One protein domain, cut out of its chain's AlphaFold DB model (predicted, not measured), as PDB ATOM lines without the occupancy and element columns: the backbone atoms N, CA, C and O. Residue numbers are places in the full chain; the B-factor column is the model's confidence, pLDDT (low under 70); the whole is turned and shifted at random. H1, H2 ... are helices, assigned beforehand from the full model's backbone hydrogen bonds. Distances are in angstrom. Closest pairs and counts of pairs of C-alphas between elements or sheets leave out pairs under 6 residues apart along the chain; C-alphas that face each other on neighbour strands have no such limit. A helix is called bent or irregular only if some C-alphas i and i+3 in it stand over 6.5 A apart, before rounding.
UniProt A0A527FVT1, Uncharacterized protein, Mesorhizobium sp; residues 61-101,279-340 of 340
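This is residues 61 to 101 and 279 to 340 of the 340 residues of an uncharacterized protein of Mesorhizobium sp (UniProt A0A527FVT1). The longest helix, H5, is bent: its long arm H5b lies alongside H1, whose other side bears H2, while short arm H5a sits near the middle with steeply tilted H3 on it and little H4 nearby. Find 103 residues, five named helices, H1 to H5 in order, no named strand: all helix, compact, radius of gyration of the C-alphas 13.4 A, spans 38 by 27 by 20 A.

Look at H5, residues 313 to 339, assigned as one helix by its hydrogen bonds but bent: C-alphas 320 and 323 are 9.5 A apart, between arms H5a, 313 to 320, and H5b, 323 to 339. H5b touches H1, residues 61 to 76, opposite ways at a shallow tilt of 17 degrees; closest C-alphas, Met 68 and Gly 325, 3.9 A. H1 and H2, residues 85 to 101, form a hairpin; closest C-alphas, Leu 65 and Ala 96, 5.7 A. H3, residues 279 to 292, touches H5a at a steep 46 degrees; closest C-alphas, Ala 290 and Leu 318, 6.1 A. H4, residues 301 to 306, is close but not clearly touching H5a; closest C-alphas, Phe 302 and Met 319, 7.1 A. Every O i to N i+4 pair is within hydrogen-bond range in H1, H2, H4, H5a and H5b; H3 has 8 of 10.

From C-alpha 61 at (-18.389, 17.899, 81.426) H1 runs 22.7 A; H2 runs 23.9 A, H3 19.9 A, and H5b 23.3 A to C-alpha 339 at (-12.078, 24.972, 88.685).

Residues 102 to 278 are cut out, C-alphas 101 and 279 standing 35.2 A apart; residues 279 and 340 have pLDDT under 70.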
ATOM      1  N   LEU A  61     -18.477  19.354  81.244       96.06
ATOM      2  CA  LEU A  61     -18.389  17.899  81.426       96.06
ATOM      3  C   LEU A  61     -19.104  17.162  80.286       96.06
ATOM      4  O   LEU A  61     -18.524  16.273  79.668       96.06
ATOM      5  N   LEU A  62     -20.344  17.562  79.984       96.62
ATOM      6  CA  LEU A  62     -21.132  16.960  78.908       96.62
ATOM      7  C   LEU A  62     -20.447  17.133  77.548       96.62
ATOM      8  O   LEU A  62     -20.254  16.155  76.830       96.62
ATOM      9  N   VAL A  63     -20.083  18.367  77.195       97.62
ATOM     10  CA  VAL A  63     -19.523  18.691  75.877       97.62
ATOM     11  C   VAL A  63     -18.197  17.971  75.660       97.62
ATOM     12  O   VAL A  63     -18.014  17.378  74.603       97.62
ATOM     13  N   LEU A  64     -17.296  17.971  76.647       98.00
ATOM     14  CA  LEU A  64     -15.977  17.349  76.505       98.00
ATOM     15  C   LEU A  64     -16.068  15.819  76.440       98.00
ATOM     16  O   LEU A  64     -15.403  15.211  75.606       98.00
ATOM     17  N   LEU A  65     -16.921  15.178  77.245       97.69
ATOM     18  CA  LEU A  65     -17.083  13.720  77.182       97.69
ATOM     19  C   LEU A  65     -17.798  13.260  75.902       97.69
ATOM     20  O   LEU A  65     -17.446  12.222  75.339       97.69
ATOM     21  N   VAL A  66     -18.769  14.035  75.405       97.88
ATOM     22  CA  VAL A  66     -19.413  13.762  74.110       97.88
ATOM     23  C   VAL A  66     -18.432  13.998  72.962       97.88
ATOM     24  O   VAL A  66     -18.330  13.148  72.085       97.88
ATOM     25  N   ALA A  67     -17.664  15.093  72.980       98.31
ATOM     26  CA  ALA A  67     -16.624  15.359  71.986       98.31
ATOM     27  C   ALA A  67     -15.564  14.251  71.966       98.31
ATOM     28  O   ALA A  67     -15.162  13.808  70.889       98.31
ATOM     29  N   MET A  68     -15.181  13.736  73.139       97.94
ATOM     30  CA  MET A  68     -14.293  12.584  73.234       97.94
ATOM     31  C   MET A  68     -14.884  11.359  72.538       97.94
ATOM     32  O   MET A  68     -14.224  10.774  71.682       97.94
ATOM     33  N   ASN A  69     -16.140  11.012  72.824       97.94
ATOM     34  CA  ASN A  69     -16.818   9.884  72.182       97.94
ATOM     35  C   ASN A  69     -17.026  10.085  70.670       97.94
ATOM     36  O   ASN A  69     -16.923   9.123  69.913       97.94
ATOM     37  N   ILE A  70     -17.241  11.322  70.207       98.19
ATOM     38  CA  ILE A  70     -17.231  11.659  68.775       98.19
ATOM     39  C   ILE A  70     -15.861  11.360  68.164       98.19
ATOM     40  O   ILE A  70     -15.805  10.760  67.094       98.19
ATOM     41  N   GLY A  71     -14.768  11.693  68.856       97.94
ATOM     42  CA  GLY A  71     -13.418  11.288  68.458       97.94
ATOM     43  C   GLY A  71     -13.289   9.773  68.283       97.94
ATOM     44  O   GLY A  71     -12.765   9.318  67.273       97.94
ATOM     45  N   GLY A  72     -13.866   8.990  69.197       97.25
ATOM     46  CA  GLY A  72     -13.923   7.525  69.091       97.25
ATOM     47  C   GLY A  72     -14.742   7.026  67.898       97.25
ATOM     48  O   GLY A  72     -14.318   6.110  67.199       97.25
ATOM     49  N   MET A  73     -15.881   7.659  67.604       97.19
ATOM     50  CA  MET A  73     -16.676   7.340  66.410       97.19
ATOM     51  C   MET A  73     -15.931   7.671  65.110       97.19
ATOM     52  O   MET A  73     -16.053   6.926  64.143       97.19
ATOM     53  N   ILE A  74     -15.139   8.749  65.086       97.75
ATOM     54  CA  ILE A  74     -14.264   9.090  63.952       97.75
ATOM     55  C   ILE A  74     -13.116   8.074  63.835       97.75
ATOM     56  O   ILE A  74     -12.816   7.617  62.735       97.75
ATOM     57  N   ALA A  75     -12.504   7.673  64.952       96.69
ATOM     58  CA  ALA A  75     -11.456   6.653  64.974       96.69
ATOM     59  C   ALA A  75     -11.972   5.299  64.467       96.69
ATOM     60  O   ALA A  75     -11.294   4.610  63.709       96.69
ATOM     61  N   MET A  76     -13.216   4.950  64.807       96.44
ATOM     62  CA  MET A  76     -13.883   3.743  64.319       96.44
ATOM     63  C   MET A  76     -13.986   3.706  62.787       96.44
ATOM     64  O   MET A  76     -13.884   2.628  62.208       96.44
ATOM     65  N   THR A  77     -14.120   4.849  62.100       95.62
ATOM     66  CA  THR A  77     -14.144   4.864  60.622       95.62
ATOM     67  C   THR A  77     -12.780   4.588  59.989       95.62
ATOM     68  O   THR A  77     -12.711   4.419  58.776       95.62
ATOM     69  N   GLN A  78     -11.700   4.580  60.776       94.44
ATOM     70  CA  GLN A  78     -10.348   4.246  60.314       94.44
ATOM     71  C   GLN A  78     -10.067   2.735  60.388       94.44
ATOM     72  O   GLN A  78      -9.034   2.276  59.906       94.44
ATOM     73  N   MET A  79     -10.964   1.960  61.003       93.88
ATOM     74  CA  MET A  79     -10.768   0.535  61.250       93.88
ATOM     75  C   MET A  79     -11.165  -0.310  60.037       93.88
ATOM     76  O   MET A  79     -12.214  -0.100  59.432       93.88
ATOM     77  N   ALA A  80     -10.346  -1.317  59.722       88.50
ATOM     78  CA  ALA A  80     -10.662  -2.304  58.688       88.50
ATOM     79  C   ALA A  80     -11.701  -3.345  59.153       88.50
ATOM     80  O   ALA A  80     -12.508  -3.808  58.352       88.50
ATOM     81  N   ASP A  81     -11.684  -3.691  60.443       88.25
ATOM     82  CA  ASP A  81     -12.658  -4.559  61.106       88.25
ATOM     83  C   ASP A  81     -13.152  -3.857  62.372       88.25
ATOM     84  O   ASP A  81     -12.354  -3.364  63.168       88.25
ATOM     85  N   LEU A  82     -14.472  -3.792  62.536       87.88
ATOM     86  CA  LEU A  82     -15.116  -3.117  63.657       87.88
ATOM     87  C   LEU A  82     -15.144  -3.972  64.926       87.88
ATOM     88  O   LEU A  82     -15.230  -3.396  66.008       87.88
ATOM     89  N   ALA A  83     -15.088  -5.304  64.821       87.81
ATOM     90  CA  ALA A  83     -15.162  -6.230  65.954       87.81
ATOM     91  C   ALA A  83     -16.169  -5.769  67.045       87.81
ATOM     92  O   ALA A  83     -17.344  -5.539  66.760       87.81
ATOM     93  N   ASN A  84     -15.709  -5.587  68.290       87.62
ATOM     94  CA  ASN A  84     -16.524  -5.118  69.421       87.62
ATOM     95  C   ASN A  84     -16.481  -3.591  69.640       87.62
ATOM     96  O   ASN A  84     -17.004  -3.097  70.641       87.62
ATOM     97  N   THR A  85     -15.891  -2.819  68.725       91.69
ATOM     98  CA  THR A  85     -15.761  -1.358  68.841       91.69
ATOM     99  C   THR A  85     -17.097  -0.628  69.018       91.69
ATOM    100  O   THR A  85     -17.157   0.260  69.872       91.69
ATOM    101  N   PRO A  86     -18.192  -0.980  68.310       92.50
ATOM    102  CA  PRO A  86     -19.481  -0.327  68.535       92.50
ATOM    103  C   PRO A  86     -19.984  -0.476  69.976       92.50
ATOM    104  O   PRO A  86     -20.465   0.493  70.561       92.50
ATOM    105  N   LEU A  87     -19.827  -1.665  70.573       90.38
ATOM    106  CA  LEU A  87     -20.187  -1.903  71.971       90.38
ATOM    107  C   LEU A  87     -19.265  -1.122  72.916       90.38
ATOM    108  O   LEU A  87     -19.754  -0.473  73.836       90.38
ATOM    109  N   TYR A  88     -17.954  -1.117  72.652       91.19
ATOM    110  CA  TYR A  88     -16.978  -0.339  73.420       91.19
ATOM    111  C   TYR A  88     -17.342   1.158  73.470       91.19
ATOM    112  O   TYR A  88     -17.378   1.758  74.547       91.19
ATOM    113  N   LEU A  89     -17.673   1.759  72.321       94.56
ATOM    114  CA  LEU A  89     -18.076   3.166  72.243       94.56
ATOM    115  C   LEU A  89     -19.451   3.413  72.875       94.56
ATOM    116  O   LEU A  89     -19.642   4.442  73.520       94.56
ATOM    117  N   ALA A  90     -20.392   2.473  72.752       93.00
ATOM    118  CA  ALA A  90     -21.687   2.567  73.422       93.00
ATOM    119  C   ALA A  90     -21.537   2.572  74.953       93.00
ATOM    120  O   ALA A  90     -22.160   3.395  75.626       93.00
ATOM    121  N   VAL A  91     -20.671   1.712  75.502       92.12
ATOM    122  CA  VAL A  91     -20.345   1.689  76.936       92.12
ATOM    123  C   VAL A  91     -19.636   2.983  77.351       92.12
ATOM    124  O   VAL A  91     -20.009   3.585  78.356       92.12
ATOM    125  N   SER A  92     -18.674   3.471  76.562       94.25
ATOM    126  CA  SER A  92     -17.979   4.741  76.836       94.25
ATOM    127  C   SER A  92     -18.938   5.940  76.871       94.25
ATOM    128  O   SER A  92     -18.897   6.763  77.792       94.25
ATOM    129  N   LEU A  93     -19.887   5.998  75.934       95.25
ATOM    130  CA  LEU A  93     -20.923   7.026  75.903       95.25
ATOM    131  C   LEU A  93     -21.917   6.882  77.067       95.25
ATOM    132  O   LEU A  93     -22.322   7.881  77.665       95.25
ATOM    133  N   PHE A  94     -22.279   5.652  77.439       95.25
ATOM    134  CA  PHE A  94     -23.092   5.384  78.627       95.25
ATOM    135  C   PHE A  94     -22.407   5.883  79.911       95.25
ATOM    136  O   PHE A  94     -23.057   6.523  80.744       95.25
ATOM    137  N   LEU A  95     -21.101   5.653  80.068       94.81
ATOM    138  CA  LEU A  95     -20.330   6.160  81.208       94.81
ATOM    139  C   LEU A  95     -20.290   7.694  81.214       94.81
ATOM    140  O   LEU A  95     -20.462   8.307  82.272       94.81
ATOM    141  N   ALA A  96     -20.157   8.322  80.041       96.56
ATOM    142  CA  ALA A  96     -20.232   9.773  79.908       96.56
ATOM    143  C   ALA A  96     -21.589  10.331  80.372       96.56
ATOM    144  O   ALA A  96     -21.639  11.264  81.179       96.56
ATOM    145  N   PHE A  97     -22.697   9.735  79.926       96.38
ATOM    146  CA  PHE A  97     -24.031  10.146  80.366       96.38
ATOM    147  C   PHE A  97     -24.299   9.829  81.835       96.38
ATOM    148  O   PHE A  97     -24.953  10.624  82.506       96.38
ATOM    149  N   SER A  98     -23.747   8.739  82.364       96.38
ATOM    150  CA  SER A  98     -23.820   8.424  83.792       96.38
ATOM    151  C   SER A  98     -23.125   9.494  84.640       96.38
ATOM    152  O   SER A  98     -23.694   9.953  85.632       96.38
ATOM    153  N   ALA A  99     -21.944   9.967  84.228       96.19
ATOM    154  CA  ALA A  99     -21.245  11.059  84.909       96.19
ATOM    155  C   ALA A  99     -22.069  12.363  84.899       96.19
ATOM    156  O   ALA A  99     -22.251  12.998  85.941       96.19
ATOM    157  N   VAL A 100     -22.630  12.731  83.740       97.00
ATOM    158  CA  VAL A 100     -23.499  13.913  83.598       97.00
ATOM    159  C   VAL A 100     -24.781  13.768  84.416       97.00
ATOM    160  O   VAL A 100     -25.226  14.743  85.027       97.00
ATOM    161  N   PHE A 101     -25.364  12.570  84.468       97.31
ATOM    162  CA  PHE A 101     -26.539  12.268  85.277       97.31
ATOM    163  C   PHE A 101     -26.262  12.528  86.755       97.31
ATOM    164  O   PHE A 101     -26.986  13.319  87.361       97.31
ATOM    165  N   ARG A 279       6.059  -2.114  77.607       68.81
ATOM    166  CA  ARG A 279       5.190  -0.964  77.904       68.81
ATOM    167  C   ARG A 279       5.889   0.390  77.741       68.81
ATOM    168  O   ARG A 279       5.302   1.295  77.155       68.81
ATOM    169  N   PHE A 280       7.135   0.533  78.201       75.62
ATOM    170  CA  PHE A 280       7.826   1.824  78.121       75.62
ATOM    171  C   PHE A 280       8.170   2.254  76.692       75.62
ATOM    172  O   PHE A 280       7.971   3.413  76.333       75.62
ATOM    173  N   ALA A 281       8.620   1.322  75.848       70.44
ATOM    174  CA  ALA A 281       8.905   1.603  74.441       70.44
ATOM    175  C   ALA A 281       7.629   1.973  73.662       70.44
ATOM    176  O   ALA A 281       7.658   2.817  72.763       70.44
ATOM    177  N   ARG A 282       6.492   1.382  74.045       75.69
ATOM    178  CA  ARG A 282       5.190   1.621  73.411       75.69
ATOM    179  C   ARG A 282       4.630   3.025  73.647       75.69
ATOM    180  O   ARG A 282       3.843   3.467  72.818       75.69
ATOM    181  N   TYR A 283       5.068   3.760  74.675       75.00
ATOM    182  CA  TYR A 283       4.723   5.184  74.798       75.00
ATOM    183  C   TYR A 283       5.268   5.989  73.624       75.00
ATOM    184  O   TYR A 283       4.516   6.681  72.946       75.00
ATOM    185  N   THR A 284       6.568   5.867  73.352       77.81
ATOM    186  CA  THR A 284       7.221   6.608  72.268       77.81
ATOM    187  C   THR A 284       6.637   6.227  70.912       77.81
ATOM    188  O   THR A 284       6.307   7.109  70.121       77.81
ATOM    189  N   ILE A 285       6.447   4.925  70.673       78.94
ATOM    190  CA  ILE A 285       5.822   4.413  69.443       78.94
ATOM    191  C   ILE A 285       4.397   4.953  69.310       78.94
ATOM    192  O   ILE A 285       4.013   5.441  68.256       78.94
ATOM    193  N   GLY A 286       3.621   4.912  70.389       79.81
ATOM    194  CA  GLY A 286       2.247   5.376  70.395       79.81
ATOM    195  C   GLY A 286       2.105   6.884  70.157       79.81
ATOM    196  O   GLY A 286       1.210   7.303  69.429       79.81
ATOM    197  N   PHE A 287       3.019   7.707  70.681       82.12
ATOM    198  CA  PHE A 287       3.052   9.142  70.370       82.12
ATOM    199  C   PHE A 287       3.434   9.422  68.914       82.12
ATOM    200  O   PHE A 287       2.852  10.314  68.301       82.12
ATOM    201  N   GLN A 288       4.370   8.662  68.340       86.50
ATOM    202  CA  GLN A 288       4.694   8.761  66.912       86.50
ATOM    203  C   GLN A 288       3.492   8.358  66.052       86.50
ATOM    204  O   GLN A 288       3.096   9.102  65.157       86.50
ATOM    205  N   LEU A 289       2.838   7.251  66.404       87.19
ATOM    206  CA  LEU A 289       1.642   6.771  65.723       87.19
ATOM    207  C   LEU A 289       0.497   7.789  65.794       87.19
ATOM    208  O   LEU A 289      -0.238   7.952  64.828       87.19
ATOM    209  N   ALA A 290       0.372   8.531  66.897       90.25
ATOM    210  CA  ALA A 290      -0.623   9.594  67.030       90.25
ATOM    211  C   ALA A 290      -0.380  10.786  66.084       90.25
ATOM    212  O   ALA A 290      -1.327  11.497  65.741       90.25
ATOM    213  N   LEU A 291       0.868  11.029  65.669       91.44
ATOM    214  CA  LEU A 291       1.189  12.054  64.668       91.44
ATOM    215  C   LEU A 291       0.847  11.580  63.251       91.44
ATOM    216  O   LEU A 291       0.392  12.377  62.436       91.44
ATOM    217  N   GLU A 292       1.036  10.291  62.976       93.44
ATOM    218  CA  GLU A 292       0.730   9.672  61.681       93.44
ATOM    219  C   GLU A 292      -0.774   9.412  61.497       93.44
ATOM    220  O   GLU A 292      -1.305   9.559  60.397       93.44
ATOM    221  N   HIS A 293      -1.479   9.096  62.586       94.19
ATOM    222  CA  HIS A 293      -2.909   8.792  62.615       94.19
ATOM    223  C   HIS A 293      -3.666   9.809  63.477       94.19
ATOM    224  O   HIS A 293      -4.064   9.503  64.605       94.19
ATOM    225  N   PRO A 294      -3.925  11.029  62.968       94.94
ATOM    226  CA  PRO A 294      -4.505  12.092  63.781       94.94
ATOM    227  C   PRO A 294      -5.942  11.800  64.255       94.94
ATOM    228  O   PRO A 294      -6.393  12.333  65.271       94.94
ATOM    229  N   PHE A 295      -6.652  10.931  63.534       96.69
ATOM    230  CA  PHE A 295      -7.988  10.450  63.888       96.69
ATOM    231  C   PHE A 295      -7.981   9.204  64.783       96.69
ATOM    232  O   PHE A 295      -9.049   8.707  65.115       96.69
ATOM    233  N   GLY A 296      -6.809   8.734  65.213       95.19
ATOM    234  CA  GLY A 296      -6.658   7.480  65.944       95.19
ATOM    235  C   GLY A 296      -6.640   6.262  65.018       95.19
ATOM    236  O   GLY A 296      -6.905   6.355  63.818       95.19
ATOM    237  N   ILE A 297      -6.305   5.113  65.600       94.12
ATOM    238  CA  ILE A 297      -6.292   3.806  64.919       94.12
ATOM    239  C   ILE A 297      -7.560   2.993  65.199       94.12
ATOM    240  O   ILE A 297      -7.781   1.962  64.570       94.12
ATOM    241  N   GLY A 298      -8.389   3.470  66.131       93.44
ATOM    242  CA  GLY A 298      -9.631   2.835  66.541       93.44
ATOM    243  C   GLY A 298      -9.500   2.061  67.858       93.44
ATOM    244  O   GLY A 298      -8.422   1.545  68.171       93.44
ATOM    245  N   PRO A 299     -10.585   1.966  68.647       92.25
ATOM    246  CA  PRO A 299     -10.580   1.222  69.899       92.25
ATOM    247  C   PRO A 299     -10.156  -0.236  69.746       92.25
ATOM    248  O   PRO A 299     -10.537  -0.903  68.790       92.25
ATOM    249  N   LEU A 300      -9.411  -0.742  70.734       88.62
ATOM    250  CA  LEU A 300      -8.969  -2.145  70.834       88.62
ATOM    251  C   LEU A 300      -7.974  -2.594  69.743       88.62
ATOM    252  O   LEU A 300      -7.486  -3.720  69.793       88.62
ATOM    253  N   VAL A 301      -7.614  -1.723  68.794       90.81
ATOM    254  CA  VAL A 301      -6.670  -2.044  67.707       90.81
ATOM    255  C   VAL A 301      -5.224  -2.071  68.201       90.81
ATOM    256  O   VAL A 301      -4.421  -2.882  67.751       90.81
ATOM    257  N   PHE A 302      -4.866  -1.225  69.168       89.31
ATOM    258  CA  PHE A 302      -3.489  -1.169  69.664       89.31
ATOM    259  C   PHE A 302      -3.005  -2.531  70.197       89.31
ATOM    260  O   PHE A 302      -1.899  -2.971  69.873       89.31
ATOM    261  N   GLY A 303      -3.856  -3.228  70.957       85.12
ATOM    262  CA  GLY A 303      -3.550  -4.547  71.508       85.12
ATOM    263  C   GLY A 303      -3.367  -5.634  70.449       85.12
ATOM    264  O   GLY A 303      -2.537  -6.521  70.637       85.12
ATOM    265  N   THR A 304      -4.061  -5.549  69.309       86.94
ATOM    266  CA  THR A 304      -3.910  -6.530  68.220       86.94
ATOM    267  C   THR A 304      -2.604  -6.340  67.450       86.94
ATOM    268  O   THR A 304      -2.009  -7.323  67.011       86.94
ATOM    269  N   ILE A 305      -2.124  -5.097  67.334       86.44
ATOM    270  CA  ILE A 305      -0.862  -4.772  66.656       86.44
ATOM    271  C   ILE A 305       0.345  -5.094  67.548       86.44
ATOM    272  O   ILE A 305       1.335  -5.653  67.075       86.44
ATOM    273  N   TYR A 306       0.281  -4.739  68.836       84.12
ATOM    274  CA  TYR A 306       1.448  -4.756  69.727       84.12
ATOM    275  C   TYR A 306       1.430  -5.865  70.790       84.12
ATOM    276  O   TYR A 306       2.414  -6.012  71.522       84.12
ATOM    277  N   GLY A 307       0.356  -6.656  70.870       81.75
ATOM    278  CA  GLY A 307       0.213  -7.818  71.756       81.75
ATOM    279  C   GLY A 307      -0.285  -7.511  73.174       81.75
ATOM    280  O   GLY A 307      -0.654  -8.439  73.887       81.75
ATOM    281  N   GLU A 308      -0.329  -6.242  73.591       75.88
ATOM    282  CA  GLU A 308      -1.020  -5.802  74.812       75.88
ATOM    283  C   GLU A 308      -1.634  -4.413  74.601       75.88
ATOM    284  O   GLU A 308      -1.142  -3.622  73.790       75.88
ATOM    285  N   ASP A 309      -2.678  -4.102  75.370       82.31
ATOM    286  CA  ASP A 309      -3.308  -2.784  75.369       82.31
ATOM    287  C   ASP A 309      -2.361  -1.676  75.857       82.31
ATOM    288  O   ASP A 309      -1.330  -1.915  76.488       82.31
ATOM    289  N   THR A 310      -2.740  -0.422  75.599       80.69
ATOM    290  CA  THR A 310      -1.932   0.760  75.944       80.69
ATOM    291  C   THR A 310      -1.584   0.843  77.432       80.69
ATOM    292  O   THR A 310      -0.521   1.349  77.779       80.69
ATOM    293  N   HIS A 311      -2.468   0.358  78.314       77.81
ATOM    294  CA  HIS A 311      -2.338   0.426  79.776       77.81
ATOM    295  C   HIS A 311      -1.995   1.826  80.330       77.81
ATOM    296  O   HIS A 311      -1.489   1.949  81.446       77.81
ATOM    297  N   ASP A 312      -2.329   2.872  79.574       86.81
ATOM    298  CA  ASP A 312      -2.164   4.280  79.914       86.81
ATOM    299  C   ASP A 312      -3.297   5.089  79.288       86.81
ATOM    300  O   ASP A 312      -3.630   4.905  78.116       86.81
ATOM    301  N   ILE A 313      -3.906   5.976  80.076       90.00
ATOM    302  CA  ILE A 313      -5.105   6.702  79.653       90.00
ATOM    303  C   ILE A 313      -4.812   7.752  78.577       90.00
ATOM    304  O   ILE A 313      -5.650   7.970  77.704       90.00
ATOM    305  N   TRP A 314      -3.632   8.373  78.596       91.38
ATOM    306  CA  TRP A 314      -3.252   9.407  77.634       91.38
ATOM    307  C   TRP A 314      -2.998   8.796  76.267       91.38
ATOM    308  O   TRP A 314      -3.536   9.264  75.261       91.38
ATOM    309  N   LEU A 315      -2.251   7.695  76.247       91.19
ATOM    310  CA  LEU A 315      -2.020   6.943  75.032       91.19
ATOM    311  C   LEU A 315      -3.317   6.302  74.529       91.19
ATOM    312  O   LEU A 315      -3.600   6.365  73.336       91.19
ATOM    313  N   LYS A 316      -4.155   5.762  75.425       92.31
ATOM    314  CA  LYS A 316      -5.479   5.239  75.055       92.31
ATOM    315  C   LYS A 316      -6.352   6.310  74.406       92.31
ATOM    316  O   LYS A 316      -6.970   6.040  73.385       92.31
ATOM    317  N   ALA A 317      -6.380   7.525  74.955       94.69
ATOM    318  CA  ALA A 317      -7.155   8.624  74.392       94.69
ATOM    319  C   ALA A 317      -6.689   8.991  72.972       94.69
ATOM    320  O   ALA A 317      -7.529   9.222  72.107       94.69
ATOM    321  N   LEU A 318      -5.377   8.983  72.708       95.06
ATOM    322  CA  LEU A 318      -4.832   9.224  71.366       95.06
ATOM    323  C   LEU A 318      -5.163   8.093  70.383       95.06
ATOM    324  O   LEU A 318      -5.560   8.364  69.254       95.06
ATOM    325  N   MET A 319      -5.000   6.834  70.794       94.38
ATOM    326  CA  MET A 319      -5.177   5.680  69.901       94.38
ATOM    327  C   MET A 319      -6.651   5.399  69.602       94.38
ATOM    328  O   MET A 319      -7.030   5.263  68.437       94.38
ATOM    329  N   ASP A 320      -7.478   5.361  70.647       95.00
ATOM    330  CA  ASP A 320      -8.870   4.916  70.562       95.00
ATOM    331  C   ASP A 320      -9.824   6.061  70.181       95.00
ATOM    332  O   ASP A 320     -10.904   5.801  69.657       95.00
ATOM    333  N   TYR A 321      -9.448   7.323  70.442       96.88
ATOM    334  CA  TYR A 321     -10.317   8.494  70.249       96.88
ATOM    335  C   TYR A 321      -9.670   9.640  69.443       96.88
ATOM    336  O   TYR A 321     -10.282  10.702  69.277       96.88
ATOM    337  N   GLY A 322      -8.442   9.451  68.947       96.81
ATOM    338  CA  GLY A 322      -7.701  10.455  68.183       96.81
ATOM    339  C   GLY A 322      -7.352  11.717  68.980       96.81
ATOM    340  O   GLY A 322      -7.578  11.825  70.192       96.81
ATOM    341  N   TRP A 323      -6.836  12.737  68.286       97.38
ATOM    342  CA  TRP A 323      -6.509  14.021  68.923       97.38
ATOM    343  C   TRP A 323      -7.729  14.728  69.511       97.38
ATOM    344  O   TRP A 323      -7.604  15.382  70.544       97.38
ATOM    345  N   LEU A 324      -8.908  14.578  68.896       98.06
ATOM    346  CA  LEU A 324     -10.144  15.150  69.434       98.06
ATOM    347  C   LEU A 324     -10.450  14.582  70.825       98.06
ATOM    348  O   LEU A 324     -10.723  15.347  71.752       98.06
ATOM    349  N   GLY A 325     -10.360  13.260  70.987       97.31
ATOM    350  CA  GLY A 325     -10.558  12.613  72.278       97.31
ATOM    351  C   GLY A 325      -9.504  12.979  73.304       97.31
ATOM    352  O   GLY A 325      -9.853  13.367  74.420       97.31
ATOM    353  N   PHE A 326      -8.233  12.949  72.908       97.19
ATOM    354  CA  PHE A 326      -7.129  13.350  73.774       97.19
ATOM    355  C   PHE A 326      -7.273  14.787  74.286       97.19
ATOM    356  O   PHE A 326      -7.242  15.009  75.495       97.19
ATOM    357  N   VAL A 327      -7.486  15.763  73.394       98.06
ATOM    358  CA  VAL A 327      -7.640  17.175  73.779       98.06
ATOM    359  C   VAL A 327      -8.874  17.363  74.653       98.06
ATOM    360  O   VAL A 327      -8.805  18.100  75.635       98.06
ATOM    361  N   SER A 328      -9.980  16.678  74.351       98.00
ATOM    362  CA  SER A 328     -11.199  16.766  75.164       98.00
ATOM    363  C   SER A 328     -10.969  16.254  76.590       98.00
ATOM    364  O   SER A 328     -11.322  16.936  77.554       98.00
ATOM    365  N   PHE A 329     -10.320  15.097  76.740       96.81
ATOM    366  CA  PHE A 329     -10.031  14.499  78.044       96.81
ATOM    367  C   PHE A 329      -8.963  15.275  78.833       96.81
ATOM    368  O   PHE A 329      -9.117  15.506  80.036       96.81
ATOM    369  N   LEU A 330      -7.909  15.748  78.159       97.00
ATOM    370  CA  LEU A 330      -6.891  16.617  78.753       97.00
ATOM    371  C   LEU A 330      -7.509  17.928  79.242       97.00
ATOM    372  O   LEU A 330      -7.282  18.326  80.383       97.00
ATOM    373  N   THR A 331      -8.336  18.563  78.410       97.44
ATOM    374  CA  THR A 331      -9.048  19.794  78.775       97.44
ATOM    375  C   THR A 331      -9.953  19.556  79.977       97.44
ATOM    376  O   THR A 331      -9.925  20.354  80.907       97.44
ATOM    377  N   LEU A 332     -10.698  18.446  80.011       96.00
ATOM    378  CA  LEU A 332     -11.550  18.096  81.150       96.00
ATOM    379  C   LEU A 332     -10.735  17.916  82.439       96.00
ATOM    380  O   LEU A 332     -11.132  18.405  83.498       96.00
ATOM    381  N   THR A 333      -9.581  17.256  82.344       95.12
ATOM    382  CA  THR A 333      -8.682  17.021  83.481       95.12
ATOM    383  C   THR A 333      -8.123  18.337  84.023       95.12
ATOM    384  O   THR A 333      -8.252  18.617  85.215       95.12
ATOM    385  N   LEU A 334      -7.557  19.177  83.151       95.56
ATOM    386  CA  LEU A 334      -7.017  20.486  83.530       95.56
ATOM    387  C   LEU A 334      -8.110  21.403  84.082       95.56
ATOM    388  O   LEU A 334      -7.910  22.054  85.103       95.56
ATOM    389  N   TRP A 335      -9.285  21.405  83.451       93.38
ATOM    390  CA  TRP A 335     -10.438  22.171  83.909       93.38
ATOM    391  C   TRP A 335     -10.866  21.764  85.317       93.38
ATOM    392  O   TRP A 335     -11.079  22.637  86.150       93.38
ATOM    393  N   THR A 336     -10.934  20.462  85.607       90.50
ATOM    394  CA  THR A 336     -11.297  19.955  86.941       90.50
ATOM    395  C   THR A 336     -10.303  20.431  88.003       90.50
ATOM    396  O   THR A 336     -10.711  20.887  89.062       90.50
ATOM    397  N   ILE A 337      -8.999  20.408  87.703       88.50
ATOM    398  CA  ILE A 337      -7.959  20.886  88.630       88.50
ATOM    399  C   ILE A 337      -8.066  22.400  88.861       88.50
ATOM    400  O   ILE A 337      -7.921  22.865  89.989       88.50
ATOM    401  N   CYS A 338      -8.289  23.179  87.799       89.38
ATOM    402  CA  CYS A 338      -8.331  24.638  87.885       89.38
ATOM    403  C   CYS A 338      -9.633  25.176  88.491       89.38
ATOM    404  O   CYS A 338      -9.600  26.202  89.168       89.38
ATOM    405  N   ALA A 339     -10.768  24.529  88.219       82.69
ATOM    406  CA  ALA A 339     -12.078  24.972  88.685       82.69
ATOM    407  C   ALA A 339     -12.334  24.628  90.163       82.69
ATOM    408  O   ALA A 339     -13.062  25.379  90.815       82.69
ATOM    409  N   GLY A 340     -11.707  23.560  90.678       60.69
ATOM    410  CA  GLY A 340     -11.886  23.068  92.048       60.69
ATOM    411  C   GLY A 340     -13.034  22.079  92.164       60.69
ATOM    412  O   GLY A 340     -14.185  22.535  92.346       60.69
TER     413      GLY A 340